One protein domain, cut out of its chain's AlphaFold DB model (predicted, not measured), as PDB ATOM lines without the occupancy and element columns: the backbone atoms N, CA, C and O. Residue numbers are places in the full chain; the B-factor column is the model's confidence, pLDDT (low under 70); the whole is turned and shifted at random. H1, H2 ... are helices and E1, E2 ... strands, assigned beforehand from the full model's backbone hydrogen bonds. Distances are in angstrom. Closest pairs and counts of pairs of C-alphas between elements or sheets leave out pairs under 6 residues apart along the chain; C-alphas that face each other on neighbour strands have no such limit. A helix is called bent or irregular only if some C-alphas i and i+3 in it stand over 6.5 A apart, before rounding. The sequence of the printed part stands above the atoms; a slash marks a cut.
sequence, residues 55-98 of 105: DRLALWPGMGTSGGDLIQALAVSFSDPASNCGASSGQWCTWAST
ATOM      1  N   ASP A  55     -97.285  25.539  43.901       82.56
ATOM      2  CA  ASP A  55     -96.683  24.202  44.091       82.56
ATOM      3  C   ASP A  55     -95.143  24.170  43.999       82.56
ATOM      4  O   ASP A  55     -94.452  23.994  45.011       82.56
ATOM      5  N   ARG A  56     -94.594  24.410  42.799       85.81
ATOM      6  CA  ARG A  56     -93.148  24.481  42.580       85.81
ATOM      7  C   ARG A  56     -92.793  25.399  41.414       85.81
ATOM      8  O   ARG A  56     -93.138  25.116  40.269       85.81
ATOM      9  N   LEU A  57     -92.009  26.442  41.683       89.31
ATOM     10  CA  LEU A  57     -91.350  27.251  40.651       89.31
ATOM     11  C   LEU A  57     -89.838  27.082  40.760       89.31
ATOM     12  O   LEU A  57     -89.268  27.408  41.797       89.31
ATOM     13  N   ALA A  58     -89.191  26.620  39.691       90.00
ATOM     14  CA  ALA A  58     -87.745  26.428  39.641       90.00
ATOM     15  C   ALA A  58     -87.090  27.355  38.609       90.00
ATOM     16  O   ALA A  58     -87.486  27.380  37.445       90.00
ATOM     17  N   LEU A  59     -86.047  28.063  39.036       91.94
ATOM     18  CA  LEU A  59     -85.119  28.788  38.176       91.94
ATOM     19  C   LEU A  59     -83.766  28.084  38.225       91.94
ATOM     20  O   LEU A  59     -83.305  27.697  39.300       91.94
ATOM     21  N   TRP A  60     -83.128  27.911  37.071       90.62
ATOM     22  CA  TRP A  60     -81.882  27.159  36.991       90.62
ATOM     23  C   TRP A  60     -80.964  27.690  35.890       90.62
ATOM     24  O   TRP A  60     -81.331  27.695  34.715       90.62
ATOM     25  N   PRO A  61     -79.742  28.125  36.229       93.06
ATOM     26  CA  PRO A  61     -78.633  28.067  35.298       93.06
ATOM     27  C   PRO A  61     -78.078  26.640  35.243       93.06
ATOM     28  O   PRO A  61     -77.889  25.984  36.272       93.06
ATOM     29  N   GLY A  62     -77.752  26.172  34.043       90.31
ATOM     30  CA  GLY A  62     -77.192  24.840  33.867       90.31
ATOM     31  C   GLY A  62     -76.419  24.663  32.571       90.31
ATOM     32  O   GLY A  62     -76.369  25.545  31.713       90.31
ATOM     33  N   MET A  63     -75.804  23.493  32.457       90.19
ATOM     34  CA  MET A  63     -75.018  23.061  31.314       90.19
ATOM     35  C   MET A  63     -75.420  21.642  30.928       90.19
ATOM     36  O   MET A  63     -75.284  20.709  31.724       90.19
ATOM     37  N   GLY A  64     -75.905  21.493  29.698       86.44
ATOM     38  CA  GLY A  64     -76.153  20.184  29.109       86.44
ATOM     39  C   GLY A  64     -74.844  19.455  28.810       86.44
ATOM     40  O   GLY A  64     -73.853  20.075  28.416       86.44
ATOM     41  N   THR A  65     -74.837  18.138  28.978       85.50
ATOM     42  CA  THR A  65     -73.706  17.275  28.629       85.50
ATOM     43  C   THR A  65     -73.935  16.606  27.274       85.50
ATOM     44  O   THR A  65     -75.055  16.528  26.767       85.50
ATOM     45  N   SER A  66     -72.875  16.055  26.679       82.69
ATOM     46  CA  SER A  66     -72.983  15.261  25.447       82.69
ATOM     47  C   SER A  66     -73.822  13.985  25.607       82.69
ATOM     48  O   SER A  66     -74.272  13.435  24.605       82.69
ATOM     49  N   GLY A  67     -74.030  13.514  26.843       80.06
ATOM     50  CA  GLY A  67     -74.869  12.357  27.166       80.06
ATOM     51  C   GLY A  67     -76.368  12.664  27.228       80.06
ATOM     52  O   GLY A  67     -77.167  11.739  27.342       80.06
ATOM     53  N   GLY A  68     -76.759  13.939  27.122       79.69
ATOM     54  CA  GLY A  68     -78.134  14.380  27.377       79.69
ATOM     55  C   GLY A  68     -78.429  14.641  28.855       79.69
ATOM     56  O   GLY A  68     -79.578  14.898  29.196       79.69
ATOM     57  N   ASP A  69     -77.406  14.599  29.713       84.62
ATOM     58  CA  ASP A  69     -77.515  14.948  31.130       84.62
ATOM     59  C   ASP A  69     -77.480  16.471  31.322       84.62
ATOM     60  O   ASP A  69     -77.093  17.227  30.425       84.62
ATOM     61  N   LEU A  70     -77.818  16.925  32.529       86.12
ATOM     62  CA  LEU A  70     -77.796  18.342  32.898       86.12
ATOM     63  C   LEU A  70     -77.112  18.536  34.250       86.12
ATOM     64  O   LEU A  70     -77.540  17.962  35.248       86.12
ATOM     65  N   ILE A  71     -76.089  19.391  34.296       89.44
ATOM     66  CA  ILE A  71     -75.461  19.863  35.538       89.44
ATOM     67  C   ILE A  71     -75.982  21.272  35.814       89.44
ATOM     68  O   ILE A  71     -75.903  22.130  34.935       89.44
ATOM     69  N   GLN A  72     -76.520  21.525  37.006       89.50
ATOM     70  CA  GLN A  72     -77.211  22.784  37.289       89.50
ATOM     71  C   GLN A  72     -77.167  23.199  38.759       89.50
ATOM     72  O   GLN A  72     -76.993  22.379  39.664       89.50
ATOM     73  N   ALA A  73     -77.408  24.488  38.979       92.25
ATOM     74  CA  ALA A  73     -77.852  25.012  40.260       92.25
ATOM     75  C   ALA A  73     -79.353  25.304  40.169       92.25
ATOM     76  O   ALA A  73     -79.814  25.870  39.183       92.25
ATOM     77  N   LEU A  74     -80.115  24.918  41.184       91.88
ATOM     78  CA  LEU A  74     -81.551  25.153  41.269       91.88
ATOM     79  C   LEU A  74     -81.831  26.190  42.349       91.88
ATOM     80  O   LEU A  74     -81.268  26.114  43.439       91.88
ATOM     81  N   ALA A  75     -82.728  27.119  42.044       93.88
ATOM     82  CA  ALA A  75     -83.420  27.960  43.005       93.88
ATOM     83  C   ALA A  75     -84.914  27.674  42.883       93.88
ATOM     84  O   ALA A  75     -85.505  27.883  41.823       93.88
ATOM     85  N   VAL A  76     -85.520  27.164  43.951       92.19
ATOM     86  CA  VAL A  76     -86.910  26.718  43.944       92.19
ATOM     87  C   VAL A  76     -87.722  27.457  44.998       92.19
ATOM     88  O   VAL A  76     -87.314  27.557  46.154       92.19
ATOM     89  N   SER A  77     -88.878  27.964  44.578       92.69
ATOM     90  CA  SER A  77     -89.940  28.431  45.461       92.69
ATOM     91  C   SER A  77     -90.955  27.308  45.637       92.69
ATOM     92  O   SER A  77     -91.416  26.729  44.650       92.69
ATOM     93  N   PHE A  78     -91.296  27.025  46.890       90.00
ATOM     94  CA  PHE A  78     -92.273  26.016  47.290       90.00
ATOM     95  C   PHE A  78     -93.463  26.674  47.973       90.00
ATOM     96  O   PHE A  78     -93.291  27.688  48.649       90.00
ATOM     97  N   SER A  79     -94.632  26.045  47.870       89.94
ATOM     98  CA  SER A  79     -95.813  26.388  48.675       89.94
ATOM     99  C   SER A  79     -95.585  26.193  50.182       89.94
ATOM    100  O   SER A  79     -96.094  26.967  50.991       89.94
ATOM    101  N   ASP A  80     -94.768  25.204  50.561       89.44
ATOM    102  CA  ASP A  80     -94.301  24.972  51.933       89.44
ATOM    103  C   ASP A  80     -92.757  24.940  51.995       89.44
ATOM    104  O   ASP A  80     -92.135  23.874  51.942       89.44
ATOM    105  N   PRO A  81     -92.091  26.105  52.069       88.25
ATOM    106  CA  PRO A  81     -90.629  26.180  52.074       88.25
ATOM    107  C   PRO A  81     -89.995  25.614  53.357       88.25
ATOM    108  O   PRO A  81     -88.847  25.153  53.328       88.25
ATOM    109  N   ALA A  82     -90.740  25.586  54.466       91.06
ATOM    110  CA  ALA A  82     -90.236  25.116  55.749       91.06
ATOM    111  C   ALA A  82     -89.996  23.601  55.730       91.06
ATOM    112  O   ALA A  82     -88.942  23.145  56.174       91.06
ATOM    113  N   SER A  83     -90.925  22.822  55.165       90.75
ATOM    114  CA  SER A  83     -90.769  21.364  55.063       90.75
ATOM    115  C   SER A  83     -89.748  20.922  54.012       90.75
ATOM    116  O   SER A  83     -89.142  19.862  54.165       90.75
ATOM    117  N   ASN A  84     -89.523  21.726  52.968       87.38
ATOM    118  CA  ASN A  84     -88.628  21.365  51.866       87.38
ATOM    119  C   ASN A  84     -87.161  21.726  52.126       87.38
ATOM    120  O   ASN A  84     -86.270  20.959  51.764       87.38
ATOM    121  N   CYS A  85     -86.890  22.892  52.721       90.75
ATOM    122  CA  CYS A  85     -85.512  23.343  52.941       90.75
ATOM    123  C   CYS A  85     -85.302  24.164  54.225       90.75
ATOM    124  O   CYS A  85     -84.223  24.724  54.418       90.75
ATOM    125  N   GLY A  86     -86.308  24.256  55.102       91.62
ATOM    126  CA  GLY A  86     -86.236  25.065  56.323       91.62
ATOM    127  C   GLY A  86     -86.313  26.576  56.083       91.62
ATOM    128  O   GLY A  86     -85.964  27.350  56.973       91.62
ATOM    129  N   ALA A  87     -86.747  27.006  54.896       89.25
ATOM    130  CA  ALA A  87     -86.887  28.418  54.560       89.25
ATOM    131  C   ALA A  87     -88.267  28.972  54.954       89.25
ATOM    132  O   ALA A  87     -89.223  28.236  55.187       89.25
ATOM    133  N   SER A  88     -88.364  30.297  55.031       89.44
ATOM    134  CA  SER A  88     -89.612  31.029  55.267       89.44
ATOM    135  C   SER A  88     -90.297  31.413  53.953       89.44
ATOM    136  O   SER A  88     -89.689  31.383  52.881       89.44
ATOM    137  N   SER A  89     -91.569  31.813  54.025       84.31
ATOM    138  CA  SER A  89     -92.269  32.366  52.860       84.31
ATOM    139  C   SER A  89     -91.524  33.588  52.307       84.31
ATOM    140  O   SER A  89     -90.977  34.385  53.071       84.31
ATOM    141  N   GLY A  90     -91.444  33.698  50.980       82.81
ATOM    142  CA  GLY A  90     -90.655  34.721  50.285       82.81
ATOM    143  C   GLY A  90     -89.175  34.365  50.074       82.81
ATOM    144  O   GLY A  90     -88.477  35.075  49.350       82.81
ATOM    145  N   GLN A  91     -88.679  33.263  50.649       89.62
ATOM    146  CA  GLN A  91     -87.299  32.808  50.460       89.62
ATOM    147  C   GLN A  91     -87.188  31.696  49.410       89.62
ATOM    148  O   GLN A  91     -88.086  30.872  49.239       89.62
ATOM    149  N   TRP A  92     -86.041  31.662  48.731       93.12
ATOM    150  CA  TRP A  92     -85.682  30.614  47.779       93.12
ATOM    151  C   TRP A  92     -84.920  29.484  48.468       93.12
ATOM    152  O   TRP A  92     -83.991  29.731  49.237       93.12
ATOM    153  N   CYS A  93     -85.250  28.245  48.118       92.56
ATOM    154  CA  CYS A  93     -84.447  27.076  48.451       92.56
ATOM    155  C   CYS A  93     -83.432  26.822  47.325       92.56
ATOM    156  O   CYS A  93     -83.839  26.710  46.168       92.56
ATOM    157  N   THR A  94     -82.134  26.716  47.630       93.19
ATOM    158  CA  THR A  94     -81.083  26.567  46.605       93.19
ATOM    159  C   THR A  94     -80.211  25.328  46.805       93.19
ATOM    160  O   THR A  94     -79.862  24.981  47.932       93.19
ATOM    161  N   TRP A  95     -79.860  24.637  45.713       92.06
ATOM    162  CA  TRP A  95     -78.958  23.475  45.741       92.06
ATOM    163  C   TRP A  95     -78.327  23.178  44.375       92.06
ATOM    164  O   TRP A  95     -78.812  23.617  43.332       92.06
ATOM    165  N   ALA A  96     -77.246  22.396  44.377       90.94
ATOM    166  CA  ALA A  96     -76.666  21.824  43.164       90.94
ATOM    167  C   ALA A  96     -77.371  20.507  42.807       90.94
ATOM    168  O   ALA A  96     -77.688  19.711  43.690       90.94
ATOM    169  N   SER A  97     -77.613  20.271  41.518       85.31
ATOM    170  CA  SER A  97     -78.297  19.071  41.032       85.31
ATOM    171  C   SER A  97     -77.715  18.575  39.713       85.31
ATOM    172  O   SER A  97     -77.184  19.344  38.910       85.31
ATOM    173  N   THR A  98     -77.858  17.272  39.484       85.00
ATOM    174  CA  THR A  98     -77.564  16.616  38.210       85.00
ATOM    175  C   THR A  98     -78.794  15.844  37.749       85.00
ATOM    176  O   THR A  98     -79.293  15.012  38.507       85.00
TER     177      THR A  98
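AT A GLANCE: This is residues 55 to 98 of the 105 residues of an uncharacterized protein of Aspergillus oryzae (strain ATCC 42149 / RIB 40) (UniProt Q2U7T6). The domain is a narrow, twisted ribbon of antiparallel strands built along one long, bent strand, E3. E1 and then E2 run along one side of E3, E4 runs along the other, and the short helix H1 sits near the end of the ribbon where E3 ends. The printed part has 44 residues, with four named strands and one named helix in the order E1, E2, E3, H1, E4; the class is mostly strand. The whole is loose, with a radius of gyration of the C-alphas of 12.1 A, and a rod spanning 37 by 15 by 13 A.

IN THESE COORDINATES: E1, residues 56 to 59, begins at C-alpha 56 (-93.148, 24.481, 42.580) and is 10.1 A long. E2 is residues 62 to 64. E3, residues 70 to 78, is 21.8 A long and bends by 63 degrees at residue 73. H1 is residues 81 to 85. E4, residues 93 to 98, is 16.2 A long and ends at C-alpha 98 (-77.564, 16.616, 38.210).

HOW THE PARTS SIT: The sheet is branched, and E3 has three antiparallel neighbours in staggered pairing. On one side, E1 is beside residues 74 to 78, with N 59 and O 75 at 2.8 A, and E2 is beside residues 70 to 72, with N 63 and O 71 at 2.8 A. E2 and E3 form a hairpin. On the other side, E4 is beside residues 70 to 76, with N 74 and O 95 at 2.8 A. E1 and E4 are apart. H1 is on the sheet at a height of 7.1 A, over none of its strands; its closest C-alphas to E4 are those of Cys 85 and Cys 93, 5.9 A apart. In H1 every O i to N i+4 pair is within hydrogen-bond range.

THE WHOLE: The C-alphas farthest apart, of Ser 66 and Ser 89, are 37.6 A from each other. The printed part has no cut and no long link. Its mean pLDDT is 88.8, and no printed residue is under 70.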